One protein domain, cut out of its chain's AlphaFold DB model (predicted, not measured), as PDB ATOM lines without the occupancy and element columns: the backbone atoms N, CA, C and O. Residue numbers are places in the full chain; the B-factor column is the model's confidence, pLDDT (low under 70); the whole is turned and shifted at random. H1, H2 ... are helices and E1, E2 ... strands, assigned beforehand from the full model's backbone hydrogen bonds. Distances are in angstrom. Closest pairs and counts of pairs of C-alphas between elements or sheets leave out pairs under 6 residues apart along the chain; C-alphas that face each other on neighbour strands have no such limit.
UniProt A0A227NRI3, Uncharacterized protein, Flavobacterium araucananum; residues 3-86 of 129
ATOM      1  N   ASP A   3     253.832 294.035 294.938       97.25
ATOM      2  CA  ASP A   3     254.755 293.661 293.859       97.25
ATOM      3  C   ASP A   3     256.186 294.139 294.146       97.25
ATOM      4  O   ASP A   3     256.424 295.308 294.459       97.25
ATOM      5  N   LEU A   4     257.163 293.230 294.060       97.12
ATOM      6  CA  LEU A   4     258.589 293.570 294.101       97.12
ATOM      7  C   LEU A   4     259.400 292.697 293.146       97.12
ATOM      8  O   LEU A   4     259.047 291.565 292.818       97.12
ATOM      9  N   TRP A   5     260.583 293.192 292.796       97.75
ATOM     10  CA  TRP A   5     261.597 292.418 292.092       97.75
ATOM     11  C   TRP A   5     262.103 291.227 292.921       97.75
ATOM     12  O   TRP A   5     262.752 291.397 293.957       97.75
ATOM     13  N   CYS A   6     261.894 290.013 292.412       97.62
ATOM     14  CA  CYS A   6     262.477 288.796 292.960       97.62
ATOM     15  C   CYS A   6     263.867 288.550 292.367       97.62
ATOM     16  O   CYS A   6     264.028 288.320 291.167       97.62
ATOM     17  N   TRP A   7     264.894 288.510 293.219       97.12
ATOM     18  CA  TRP A   7     266.276 288.285 292.782       97.12
ATOM     19  C   TRP A   7     266.528 286.892 292.190       97.12
ATOM     20  O   TRP A   7     267.455 286.733 291.397       97.12
ATOM     21  N   ARG A   8     265.723 285.892 292.569       96.44
ATOM     22  CA  ARG A   8     265.832 284.519 292.052       96.44
ATOM     23  C   ARG A   8     265.089 284.346 290.727       96.44
ATOM     24  O   ARG A   8     265.652 283.751 289.816       96.44
ATOM     25  N   CYS A   9     263.888 284.916 290.603       95.94
ATOM     26  CA  CYS A   9     263.090 284.848 289.372       95.94
ATOM     27  C   CYS A   9     263.545 285.841 288.299       95.94
ATOM     28  O   CYS A   9     263.293 285.613 287.124       95.94
ATOM     29  N   LYS A  10     264.229 286.927 288.691       96.38
ATOM     30  CA  LYS A  10     264.636 288.035 287.807       96.38
ATOM     31  C   LYS A  10     263.451 288.734 287.122       96.38
ATOM     32  O   LYS A  10     263.552 289.143 285.970       96.38
ATOM     33  N   MET A  11     262.346 288.880 287.845       96.75
ATOM     34  CA  MET A  11     261.153 289.608 287.412       96.75
ATOM     35  C   MET A  11     260.412 290.175 288.626       96.75
ATOM     36  O   MET A  11     260.718 289.814 289.769       96.75
ATOM     37  N   GLU A  12     259.466 291.076 288.380       97.31
ATOM     38  CA  GLU A  12     258.520 291.528 289.401       97.31
ATOM     39  C   GLU A  12     257.464 290.452 289.636       97.31
ATOM     40  O   GLU A  12     256.975 289.832 288.691       97.31
ATOM     41  N   VAL A  13     257.182 290.187 290.908       97.69
ATOM     42  CA  VAL A  13     256.199 289.197 291.351       97.69
ATOM     43  C   VAL A  13     255.457 289.731 292.576       97.69
ATOM     44  O   VAL A  13     256.052 290.488 293.356       97.69
ATOM     45  N   PRO A  14     254.205 289.299 292.794       98.06
ATOM     46  CA  PRO A  14     253.490 289.602 294.023       98.06
ATOM     47  C   PRO A  14     254.169 288.905 295.203       98.06
ATOM     48  O   PRO A  14     254.260 287.683 295.281       98.06
ATOM     49  N   MET A  15     254.698 289.690 296.133       97.88
ATOM     50  CA  MET A  15     255.384 289.192 297.318       97.88
ATOM     51  C   MET A  15     254.435 289.151 298.503       97.88
ATOM     52  O   MET A  15     253.781 290.149 298.822       97.88
ATOM     53  N   LEU A  16     254.450 288.023 299.201       98.44
ATOM     54  CA  LEU A  16     253.674 287.792 300.406       98.44
ATOM     55  C   LEU A  16     254.226 288.626 301.568       98.44
ATOM     56  O   LEU A  16     255.447 288.714 301.765       98.44
ATOM     57  N   ASP A  17     253.328 289.227 302.344       98.25
ATOM     58  CA  ASP A  17     253.659 289.703 303.686       98.25
ATOM     59  C   ASP A  17     253.805 288.535 304.670       98.25
ATOM     60  O   ASP A  17     253.713 287.364 304.298       98.25
ATOM     61  N   GLU A  18     254.106 288.834 305.931       97.88
ATOM     62  CA  GLU A  18     254.448 287.792 306.894       97.88
ATOM     63  C   GLU A  18     253.272 286.891 307.275       97.88
ATOM     64  O   GLU A  18     253.453 285.686 307.472       97.88
ATOM     65  N   ALA A  19     252.060 287.444 307.346       98.19
ATOM     66  CA  ALA A  19     250.873 286.667 307.674       98.19
ATOM     67  C   ALA A  19     250.526 285.714 306.522       98.19
ATOM     68  O   ALA A  19     250.329 284.514 306.740       98.19
ATOM     69  N   GLU A  20     250.541 286.233 305.294       98.44
ATOM     70  CA  GLU A  20     250.319 285.467 304.066       98.44
ATOM     71  C   GLU A  20     251.398 284.383 303.882       98.44
ATOM     72  O   GLU A  20     251.109 283.207 303.627       98.44
ATOM     73  N   TYR A  21     252.669 284.744 304.087       98.38
ATOM     74  CA  TYR A  21     253.790 283.819 303.957       98.38
ATOM     75  C   TYR A  21     253.733 282.697 304.988       98.38
ATOM     76  O   TYR A  21     254.079 281.555 304.677       98.38
ATOM     77  N   LYS A  22     253.289 282.981 306.216       98.44
ATOM     78  CA  LYS A  22     253.143 281.950 307.245       98.44
ATOM     79  C   LYS A  22     252.197 280.849 306.769       98.44
ATOM     80  O   LYS A  22     252.579 279.678 306.840       98.44
ATOM     81  N   ILE A  23     251.041 281.213 306.212       98.56
ATOM     82  CA  ILE A  23     250.070 280.270 305.632       98.56
ATOM     83  C   ILE A  23     250.709 279.488 304.478       98.56
ATOM     84  O   ILE A  23     250.724 278.255 304.512       98.56
ATOM     85  N   ALA A  24     251.334 280.179 303.518       98.44
ATOM     86  CA  ALA A  24     252.043 279.536 302.409       98.44
ATOM     87  C   ALA A  24     253.109 278.537 302.901       98.44
ATOM     88  O   ALA A  24     253.230 277.429 302.381       98.44
ATOM     89  N   SER A  25     253.854 278.881 303.954       98.25
ATOM     90  CA  SER A  25     254.885 278.016 304.530       98.25
ATOM     91  C   SER A  25     254.310 276.754 305.176       98.25
ATOM     92  O   SER A  25     254.961 275.706 305.145       98.25
ATOM     93  N   HIS A  26     253.105 276.830 305.750       98.38
ATOM     94  CA  HIS A  26     252.394 275.668 306.278       98.38
ATOM     95  C   HIS A  26     251.955 274.747 305.135       98.38
ATOM     96  O   HIS A  26     252.340 273.578 305.136       98.38
ATOM     97  N   LEU A  27     251.295 275.292 304.108       98.25
ATOM     98  CA  LEU A  27     250.877 274.537 302.918       98.25
ATOM     99  C   LEU A  27     252.068 273.889 302.196       98.25
ATOM    100  O   LEU A  27     252.012 272.730 301.783       98.25
ATOM    101  N   TYR A  28     253.194 274.604 302.100       97.94
ATOM    102  CA  TYR A  28     254.433 274.066 301.545       97.94
ATOM    103  C   TYR A  28     254.940 272.862 302.344       97.94
ATOM    104  O   TYR A  28     255.277 271.835 301.758       97.94
ATOM    105  N   ARG A  29     254.961 272.939 303.682       97.31
ATOM    106  CA  ARG A  29     255.346 271.799 304.536       97.31
ATOM    107  C   ARG A  29     254.383 270.629 304.375       97.31
ATOM    108  O   ARG A  29     254.830 269.484 304.331       97.31
ATOM    109  N   ASP A  30     253.089 270.900 304.274       96.56
ATOM    110  CA  ASP A  30     252.069 269.861 304.162       96.56
ATOM    111  C   ASP A  30     252.160 269.103 302.836       96.56
ATOM    112  O   ASP A  30     252.008 267.882 302.837       96.56
ATOM    113  N   GLY A  31     252.571 269.762 301.748       95.19
ATOM    114  CA  GLY A  31     252.902 269.084 300.492       95.19
ATOM    115  C   GLY A  31     253.987 268.007 300.648       95.19
ATOM    116  O   GLY A  31     253.913 266.953 300.015       95.19
ATOM    117  N   PHE A  32     254.975 268.194 301.530       94.06
ATOM    118  CA  PHE A  32     255.964 267.144 301.816       94.06
ATOM    119  C   PHE A  32     255.413 266.022 302.696       94.06
ATOM    120  O   PHE A  32     255.811 264.875 302.508       94.06
ATOM    121  N   LYS A  33     254.507 266.326 303.632       93.62
ATOM    122  CA  LYS A  33     253.916 265.322 304.534       93.62
ATOM    123  C   LYS A  33     252.914 264.416 303.822       93.62
ATOM    124  O   LYS A  33     252.882 263.217 304.071       93.62
ATOM    125  N   THR A  34     252.078 264.991 302.960       89.94
ATOM    126  CA  THR A  34     251.000 264.274 302.256       89.94
ATOM    127  C   THR A  34     251.461 263.695 300.917       89.94
ATOM    128  O   THR A  34     250.814 262.811 300.348       89.94
ATOM    129  N   GLY A  35     252.595 264.178 300.406       85.75
ATOM    130  CA  GLY A  35     253.146 263.796 299.120       85.75
ATOM    131  C   GLY A  35     253.602 262.342 299.059       85.75
ATOM    132  O   GLY A  35     254.556 261.945 299.717       85.75
ATOM    133  N   LYS A  36     252.990 261.562 298.166       87.12
ATOM    134  CA  LYS A  36     253.424 260.192 297.848       87.12
ATOM    135  C   LYS A  36     254.441 260.183 296.703       87.12
ATOM    136  O   LYS A  36     254.429 261.085 295.858       87.12
ATOM    137  N   CYS A  37     255.301 259.162 296.633       81.75
ATOM    138  CA  CYS A  37     256.348 259.038 295.602       81.75
ATOM    139  C   CYS A  37     255.806 259.053 294.163       81.75
ATOM    140  O   CYS A  37     256.475 259.553 293.267       81.75
ATOM    141  N   ASN A  38     254.582 258.567 293.949       90.25
ATOM    142  CA  ASN A  38     253.922 258.528 292.641       90.25
ATOM    143  C   ASN A  38     253.174 259.824 292.268       90.25
ATOM    144  O   ASN A  38     252.593 259.910 291.188       90.25
ATOM    145  N   MET A  39     253.145 260.831 293.145       93.19
ATOM    146  CA  MET A  39     252.456 262.092 292.873       93.19
ATOM    147  C   MET A  39     253.363 263.079 292.145       93.19
ATOM    148  O   MET A  39     254.512 263.294 292.532       93.19
ATOM    149  N   THR A  40     252.806 263.762 291.146       92.88
ATOM    150  CA  THR A  40     253.479 264.891 290.498       92.88
ATOM    151  C   THR A  40     253.651 266.051 291.478       92.88
ATOM    152  O   THR A  40     252.852 266.231 292.403       92.88
ATOM    153  N   ARG A  41     254.668 266.893 291.252       91.31
ATOM    154  CA  ARG A  41     254.913 268.091 292.072       91.31
ATOM    155  C   ARG A  41     253.693 269.022 292.095       91.31
ATOM    156  O   ARG A  41     253.288 269.438 293.170       91.31
ATOM    157  N   LYS A  42     253.059 269.274 290.943       93.06
ATOM    158  CA  LYS A  42     251.862 270.130 290.860       93.06
ATOM    159  C   LYS A  42     250.712 269.599 291.720       93.06
ATOM    160  O   LYS A  42     250.095 270.370 292.437       93.06
ATOM    161  N   LYS A  43     250.460 268.283 291.699       94.25
ATOM    162  CA  LYS A  43     249.410 267.669 292.530       94.25
ATOM    163  C   LYS A  43     249.769 267.694 294.016       94.25
ATOM    164  O   LYS A  43     248.901 267.904 294.848       94.25
ATOM    165  N   ARG A  44     251.044 267.469 294.341       95.25
ATOM    166  CA  ARG A  44     251.552 267.452 295.717       95.25
ATOM    167  C   ARG A  44     251.447 268.812 296.408       95.25
ATOM    168  O   ARG A  44     251.168 268.858 297.594       95.25
ATOM    169  N   PHE A  45     251.683 269.893 295.674       97.06
ATOM    170  CA  PHE A  45     251.669 271.259 296.203       97.06
ATOM    171  C   PHE A  45     250.462 272.063 295.711       97.06
ATOM    172  O   PHE A  45     250.537 273.286 295.657       97.06
ATOM    173  N   LYS A  46     249.372 271.390 295.315       96.75
ATOM    174  CA  LYS A  46     248.208 272.042 294.702       96.75
ATOM    175  C   LYS A  46     247.665 273.157 295.597       96.75
ATOM    176  O   LYS A  46     247.577 274.282 295.135       96.75
ATOM    177  N   ASP A  47     247.451 272.863 296.876       97.94
ATOM    178  CA  ASP A  47     246.874 273.808 297.838       97.94
ATOM    179  C   ASP A  47     247.721 275.080 297.991       97.94
ATOM    180  O   ASP A  47     247.187 276.179 298.069       97.94
ATOM    181  N   LEU A  48     249.054 274.956 297.969       98.44
ATOM    182  CA  LEU A  48     249.956 276.110 297.981       98.44
ATOM    183  C   LEU A  48     249.840 276.943 296.696       98.44
ATOM    184  O   LEU A  48     249.829 278.171 296.759       98.44
ATOM    185  N   LEU A  49     249.819 276.278 295.538       98.38
ATOM    186  CA  LEU A  49     249.735 276.945 294.238       98.38
ATOM    187  C   LEU A  49     248.388 277.659 294.075       98.38
ATOM    188  O   LEU A  49     248.358 278.795 293.609       98.38
ATOM    189  N   ASP A  50     247.298 277.011 294.491       98.44
ATOM    190  CA  ASP A  50     245.960 277.593 294.484       98.44
ATOM    191  C   ASP A  50     245.894 278.787 295.436       98.44
ATOM    192  O   ASP A  50     245.522 279.867 294.999       98.44
ATOM    193  N   TYR A  51     246.348 278.634 296.687       98.56
ATOM    194  CA  TYR A  51     246.375 279.721 297.671       98.56
ATOM    195  C   TYR A  51     247.093 280.962 297.133       98.56
ATOM    196  O   TYR A  51     246.582 282.078 297.212       98.56
ATOM    197  N   TYR A  52     248.274 280.771 296.543       98.56
ATOM    198  CA  TYR A  52     249.042 281.874 295.980       98.56
ATOM    199  C   TYR A  52     248.332 282.522 294.782       98.56
ATOM    200  O   TYR A  52     248.312 283.750 294.676       98.56
ATOM    201  N   LYS A  53     247.715 281.721 293.903       98.38
ATOM    202  CA  LYS A  53     246.945 282.217 292.755       98.38
ATOM    203  C   LYS A  53     245.680 282.959 293.184       98.38
ATOM    204  O   LYS A  53     245.378 283.998 292.612       98.38
ATOM    205  N   GLU A  54     244.954 282.453 294.173       98.31
ATOM    206  CA  GLU A  54     243.739 283.075 294.711       98.31
ATOM    207  C   GLU A  54     244.046 284.412 295.384       98.31
ATOM    208  O   GLU A  54     243.329 285.386 295.174       98.31
ATOM    209  N   LEU A  55     245.140 284.473 296.146       97.62
ATOM    210  CA  LEU A  55     245.555 285.683 296.845       97.62
ATOM    211  C   LEU A  55     246.080 286.763 295.889       97.62
ATOM    212  O   LEU A  55     245.762 287.937 296.054       97.62
ATOM    213  N   SER A  56     246.910 286.375 294.915       97.31
ATOM    214  CA  SER A  56     247.675 287.321 294.090       97.31
ATOM    215  C   SER A  56     247.169 287.505 292.660       97.31
ATOM    216  O   SER A  56     247.593 288.431 291.974       97.31
ATOM    217  N   GLY A  57     246.326 286.599 292.162       97.44
ATOM    218  CA  GLY A  57     245.978 286.496 290.743       97.44
ATOM    219  C   GLY A  57     247.108 285.967 289.847       97.44
ATOM    220  O   GLY A  57     246.868 285.681 288.674       97.44
ATOM    221  N   PHE A  58     248.329 285.797 290.368       97.00
ATOM    222  CA  PHE A  58     249.482 285.317 289.611       97.00
ATOM    223  C   PHE A  58     249.557 283.789 289.630       97.00
ATOM    224  O   PHE A  58     249.592 283.154 290.684       97.00
ATOM    225  N   GLU A  59     249.644 283.181 288.447       96.88
ATOM    226  CA  GLU A  59     249.783 281.733 288.318       96.88
ATOM    227  C   GLU A  59     251.254 281.306 288.395       96.88
ATOM    228  O   GLU A  59     251.984 281.306 287.406       96.88
ATOM    229  N   GLU A  60     251.685 280.910 289.593       96.69
ATOM    230  CA  GLU A  60     252.980 280.262 289.795       96.69
ATOM    231  C   GLU A  60     252.879 278.754 289.510       96.69
ATOM    232  O   GLU A  60     251.879 278.100 289.806       96.69
ATOM    233  N   THR A  61     253.932 278.176 288.935       94.38
ATOM    234  CA  THR A  61     253.994 276.743 288.597       94.38
ATOM    235  C   THR A  61     254.982 275.983 289.474       94.38
ATOM    236  O   THR A  61     254.847 274.771 289.674       94.38
ATOM    237  N   ASN A  62     255.976 276.688 290.013       95.81
ATOM    238  CA  ASN A  62     257.006 276.125 290.855       95.81
ATOM    239  C   ASN A  62     256.742 276.480 292.329       95.81
ATOM    240  O   ASN A  62     256.999 277.612 292.736       95.81
ATOM    241  N   PRO A  63     256.331 275.524 293.183       96.38
ATOM    242  CA  PRO A  63     256.057 275.806 294.594       96.38
ATOM    243  C   PRO A  63     257.287 276.333 295.346       96.38
ATOM    244  O   PRO A  63     257.158 277.103 296.292       96.38
ATOM    245  N   ASN A  64     258.497 275.978 294.898       96.12
ATOM    246  CA  ASN A  64     259.728 276.486 295.499       96.12
ATOM    247  C   ASN A  64     259.930 277.984 295.230       96.12
ATOM    248  O   ASN A  64     260.648 278.631 295.993       96.12
ATOM    249  N   ALA A  65     259.323 278.526 294.166       97.25
ATOM    250  CA  ALA A  65     259.415 279.944 293.849       97.25
ATOM    251  C   ALA A  65     258.669 280.795 294.883       97.25
ATOM    252  O   ALA A  65     259.227 281.745 295.432       97.25
ATOM    253  N   ILE A  66     257.467 280.355 295.269       98.00
ATOM    254  CA  ILE A  66     256.637 281.009 296.292       98.00
ATOM    255  C   ILE A  66     257.410 281.178 297.609       98.00
ATOM    256  O   ILE A  66     257.308 282.204 298.276       98.00
ATOM    257  N   MET A  67     258.278 280.224 297.956       97.44
ATOM    258  CA  MET A  67     259.051 280.279 299.201       97.44
ATOM    259  C   MET A  67     260.065 281.429 299.272       97.44
ATOM    260  O   MET A  67     260.493 281.778 300.375       97.44
ATOM    261  N   HIS A  68     260.434 282.031 298.139       96.38
ATOM    262  CA  HIS A  68     261.231 283.259 298.084       96.38
ATOM    263  C   HIS A  68     260.443 284.482 297.584       96.38
ATOM    264  O   HIS A  68     261.043 285.525 297.302       96.38
ATOM    265  N   HIS A  69     259.112 284.377 297.510       97.56
ATOM    266  CA  HIS A  69     258.190 285.489 297.282       97.56
ATOM    267  C   HIS A  69     257.719 286.083 298.620       97.56
ATOM    268  O   HIS A  69     256.533 286.103 298.925       97.56
ATOM    269  N   ARG A  70     258.664 286.523 299.460       97.62
ATOM    270  CA  ARG A  70     258.403 287.076 300.801       97.62
ATOM    271  C   ARG A  70     259.028 288.455 300.927       97.62
ATOM    272  O   ARG A  70     260.231 288.595 300.708       97.62
ATOM    273  N   ILE A  71     258.238 289.447 301.336       97.56
ATOM    274  CA  ILE A  71     258.685 290.843 301.458       97.56
ATOM    275  C   ILE A  71     259.853 290.964 302.442       97.56
ATOM    276  O   ILE A  71     260.862 291.584 302.115       97.56
ATOM    277  N   GLU A  72     259.750 290.333 303.615       96.56
ATOM    278  CA  GLU A  72     260.751 290.444 304.688       96.56
ATOM    279  C   GLU A  72     262.138 289.886 304.331       96.56
ATOM    280  O   GLU A  72     263.121 290.201 305.003       96.56
ATOM    281  N   LEU A  73     262.256 289.064 303.278       95.56
ATOM    282  CA  LEU A  73     263.566 288.588 302.816       95.56
ATOM    283  C   LEU A  73     264.417 289.719 302.238       95.56
ATOM    284  O   LEU A  73     265.647 289.625 302.234       95.56
ATOM    285  N   TYR A  74     263.772 290.768 301.738       96.94
ATOM    286  CA  TYR A  74     264.421 291.853 301.028       96.94
ATOM    287  C   TYR A  74     264.558 293.095 301.906       96.94
ATOM    288  O   TYR A  74     263.856 293.285 302.897       96.94
ATOM    289  N   GLY A  75     265.518 293.945 301.556       95.88
ATOM    290  CA  GLY A  75     265.666 295.248 302.189       95.88
ATOM    291  C   GLY A  75     264.784 296.312 301.545       95.88
ATOM    292  O   GLY A  75     263.969 296.036 300.664       95.88
ATOM    293  N   SER A  76     264.997 297.557 301.971       95.38
ATOM    294  CA  SER A  76     264.364 298.738 301.377       95.38
ATOM    295  C   SER A  76     264.601 298.838 299.861       95.38
ATOM    296  O   SER A  76     265.479 298.172 299.304       95.38
ATOM    297  N   ALA A  77     263.829 299.686 299.182       96.56
ATOM    298  CA  ALA A  77     264.119 300.063 297.803       96.56
ATOM    299  C   ALA A  77     265.483 300.768 297.721       96.56
ATOM    300  O   ALA A  77     265.849 301.524 298.622       96.56
ATOM    301  N   CYS A  78     266.242 300.503 296.659       96.81
ATOM    302  CA  CYS A  78     267.464 301.235 296.366       96.81
ATOM    303  C   CYS A  78     267.135 302.673 295.964       96.81
ATOM    304  O   CYS A  78     266.319 302.907 295.082       96.81
ATOM    305  N   GLU A  79     267.853 303.618 296.546       96.00
ATOM    306  CA  GLU A  79     267.697 305.056 296.354       96.00
ATOM    307  C   GLU A  79     268.044 305.497 294.920       96.00
ATOM    308  O   GLU A  79     267.588 306.538 294.465       96.00
ATOM    309  N   ASN A  80     268.827 304.692 294.191       97.19
ATOM    310  CA  ASN A  80     269.256 304.989 292.824       97.19
ATOM    311  C   ASN A  80     268.417 304.294 291.735       97.19
ATOM    312  O   ASN A  80     268.223 304.850 290.663       97.19
ATOM    313  N   CYS A  81     267.963 303.054 291.957       96.75
ATOM    314  CA  CYS A  81     267.268 302.273 290.916       96.75
ATOM    315  C   CYS A  81     265.950 301.630 291.360       96.75
ATOM    316  O   CYS A  81     265.393 300.816 290.623       96.75
ATOM    317  N   SER A  82     265.485 301.923 292.575       96.12
ATOM    318  CA  SER A  82     264.232 301.452 293.183       96.12
ATOM    319  C   SER A  82     264.097 299.939 293.401       96.12
ATOM    320  O   SER A  82     263.252 299.513 294.186       96.12
ATOM    321  N   LYS A  83     264.952 299.099 292.803       97.06
ATOM    322  CA  LYS A  83     264.981 297.657 293.093       97.06
ATOM    323  C   LYS A  83     265.344 297.422 294.565       97.06
ATOM    324  O   LYS A  83     266.213 298.116 295.093       97.06
ATOM    325  N   PRO A  84     264.722 296.440 295.233       97.44
ATOM    326  CA  PRO A  84     264.960 296.194 296.641       97.44
ATOM    327  C   PRO A  84     266.364 295.638 296.869       97.44
ATOM    328  O   PRO A  84     266.868 294.815 296.097       97.44
ATOM    329  N   TYR A  85     266.989 296.037 297.972       97.38
ATOM    330  CA  TYR A  85     268.216 295.406 298.446       97.38
ATOM    331  C   TYR A  85     268.000 293.895 298.657       97.38
ATOM    332  O   TYR A  85     266.932 293.466 299.090       97.38
ATOM    333  N   ARG A  86     269.018 293.067 298.368       95.88
ATOM    334  CA  ARG A  86     268.899 291.592 298.468       95.88
ATOM    335  C   ARG A  86     268.519 291.106 299.863       95.88
ATOM    336  O   ARG A  86     267.910 290.053 299.975       95.88
TER     337      ARG A  86
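This is residues 3 to 86 of the 129 residues of an uncharacterized protein of Flavobacterium araucananum (UniProt A0A227NRI3). Two helices, the long H1 and the shorter H3, lie side by side and run opposite ways; short H2 is near one end of this pair, and the small two-stranded hairpin E1 and E2 is at the other. Beyond the hairpin, part of residues 67 to 86, a stretch with no named element, loops out and folds back, making the far end of a rod that spans 49 by 22 by 21 A. The printed part has 84 residues, with two named strands followed by four named helices, in the order E1, E2, H1, H2, H3, H4; the sheet, order E1 - E2, is antiparallel. The class is mostly helix, and the whole is only just compact, close to loose, with a radius of gyration of the C-alphas of 13.8 A.

E1, residues 3 to 6, and E2, residues 11 to 15, form a hairpin of antiparallel strands, with 126 degrees between their directions. N 4 and O 13 are 3.0 A apart and N 6 and O 11 are 2.9 A apart, both within hydrogen-bond range. H1, residues 18 to 34, follows E2 after a tight link and is apart from E1. With residues 31 to 34 alone, H1 only just touches H2, residues 41 to 44, with 3 pairs of C-alphas within 8 A; the closest C-alphas, of Gly 31 and Arg 44, are 5.2 A apart. H3, residues 46 to 56, touches residues 24 to 28 of H1 at a shallow tilt of 17 degrees, opposite ways; the closest C-alphas, of Leu 27 and Leu 48, are 5.3 A apart. The closest C-alphas of E2 and H3, those of Pro 14 and Ser 56, are 6.2 A apart. H4, residues 63 to 66, only just touches H3, with 3 pairs of C-alphas within 8 A, the closest being those of Leu 49 and Pro 63 at 6.4 A. H1 and H4 are close but not clearly touching, the closest C-alphas, of Tyr 28 and Pro 63, being 7.3 A apart. Every O i to N i+4 pair is within hydrogen-bond range in H3, and 12 of 13 are in H1; H2 and H4 are too short for such a pair.

E1 begins at C-alpha 3, (254.755, 293.661, 293.859), and E2 is 11.5 A long. H1 runs 24.2 A, from C-alpha 18 at (254.448, 287.792, 306.894). H3 is 15.3 A long, and H4 ends at C-alpha 66, (256.637, 281.009, 296.292).

The C-alphas of Asn 38 and Asn 80 are the two farthest apart, at 48.9 A. The printed part has no cut, and no link between named elements is long. The mean pLDDT of the printed part is 96.3, and no printed residue is under 70.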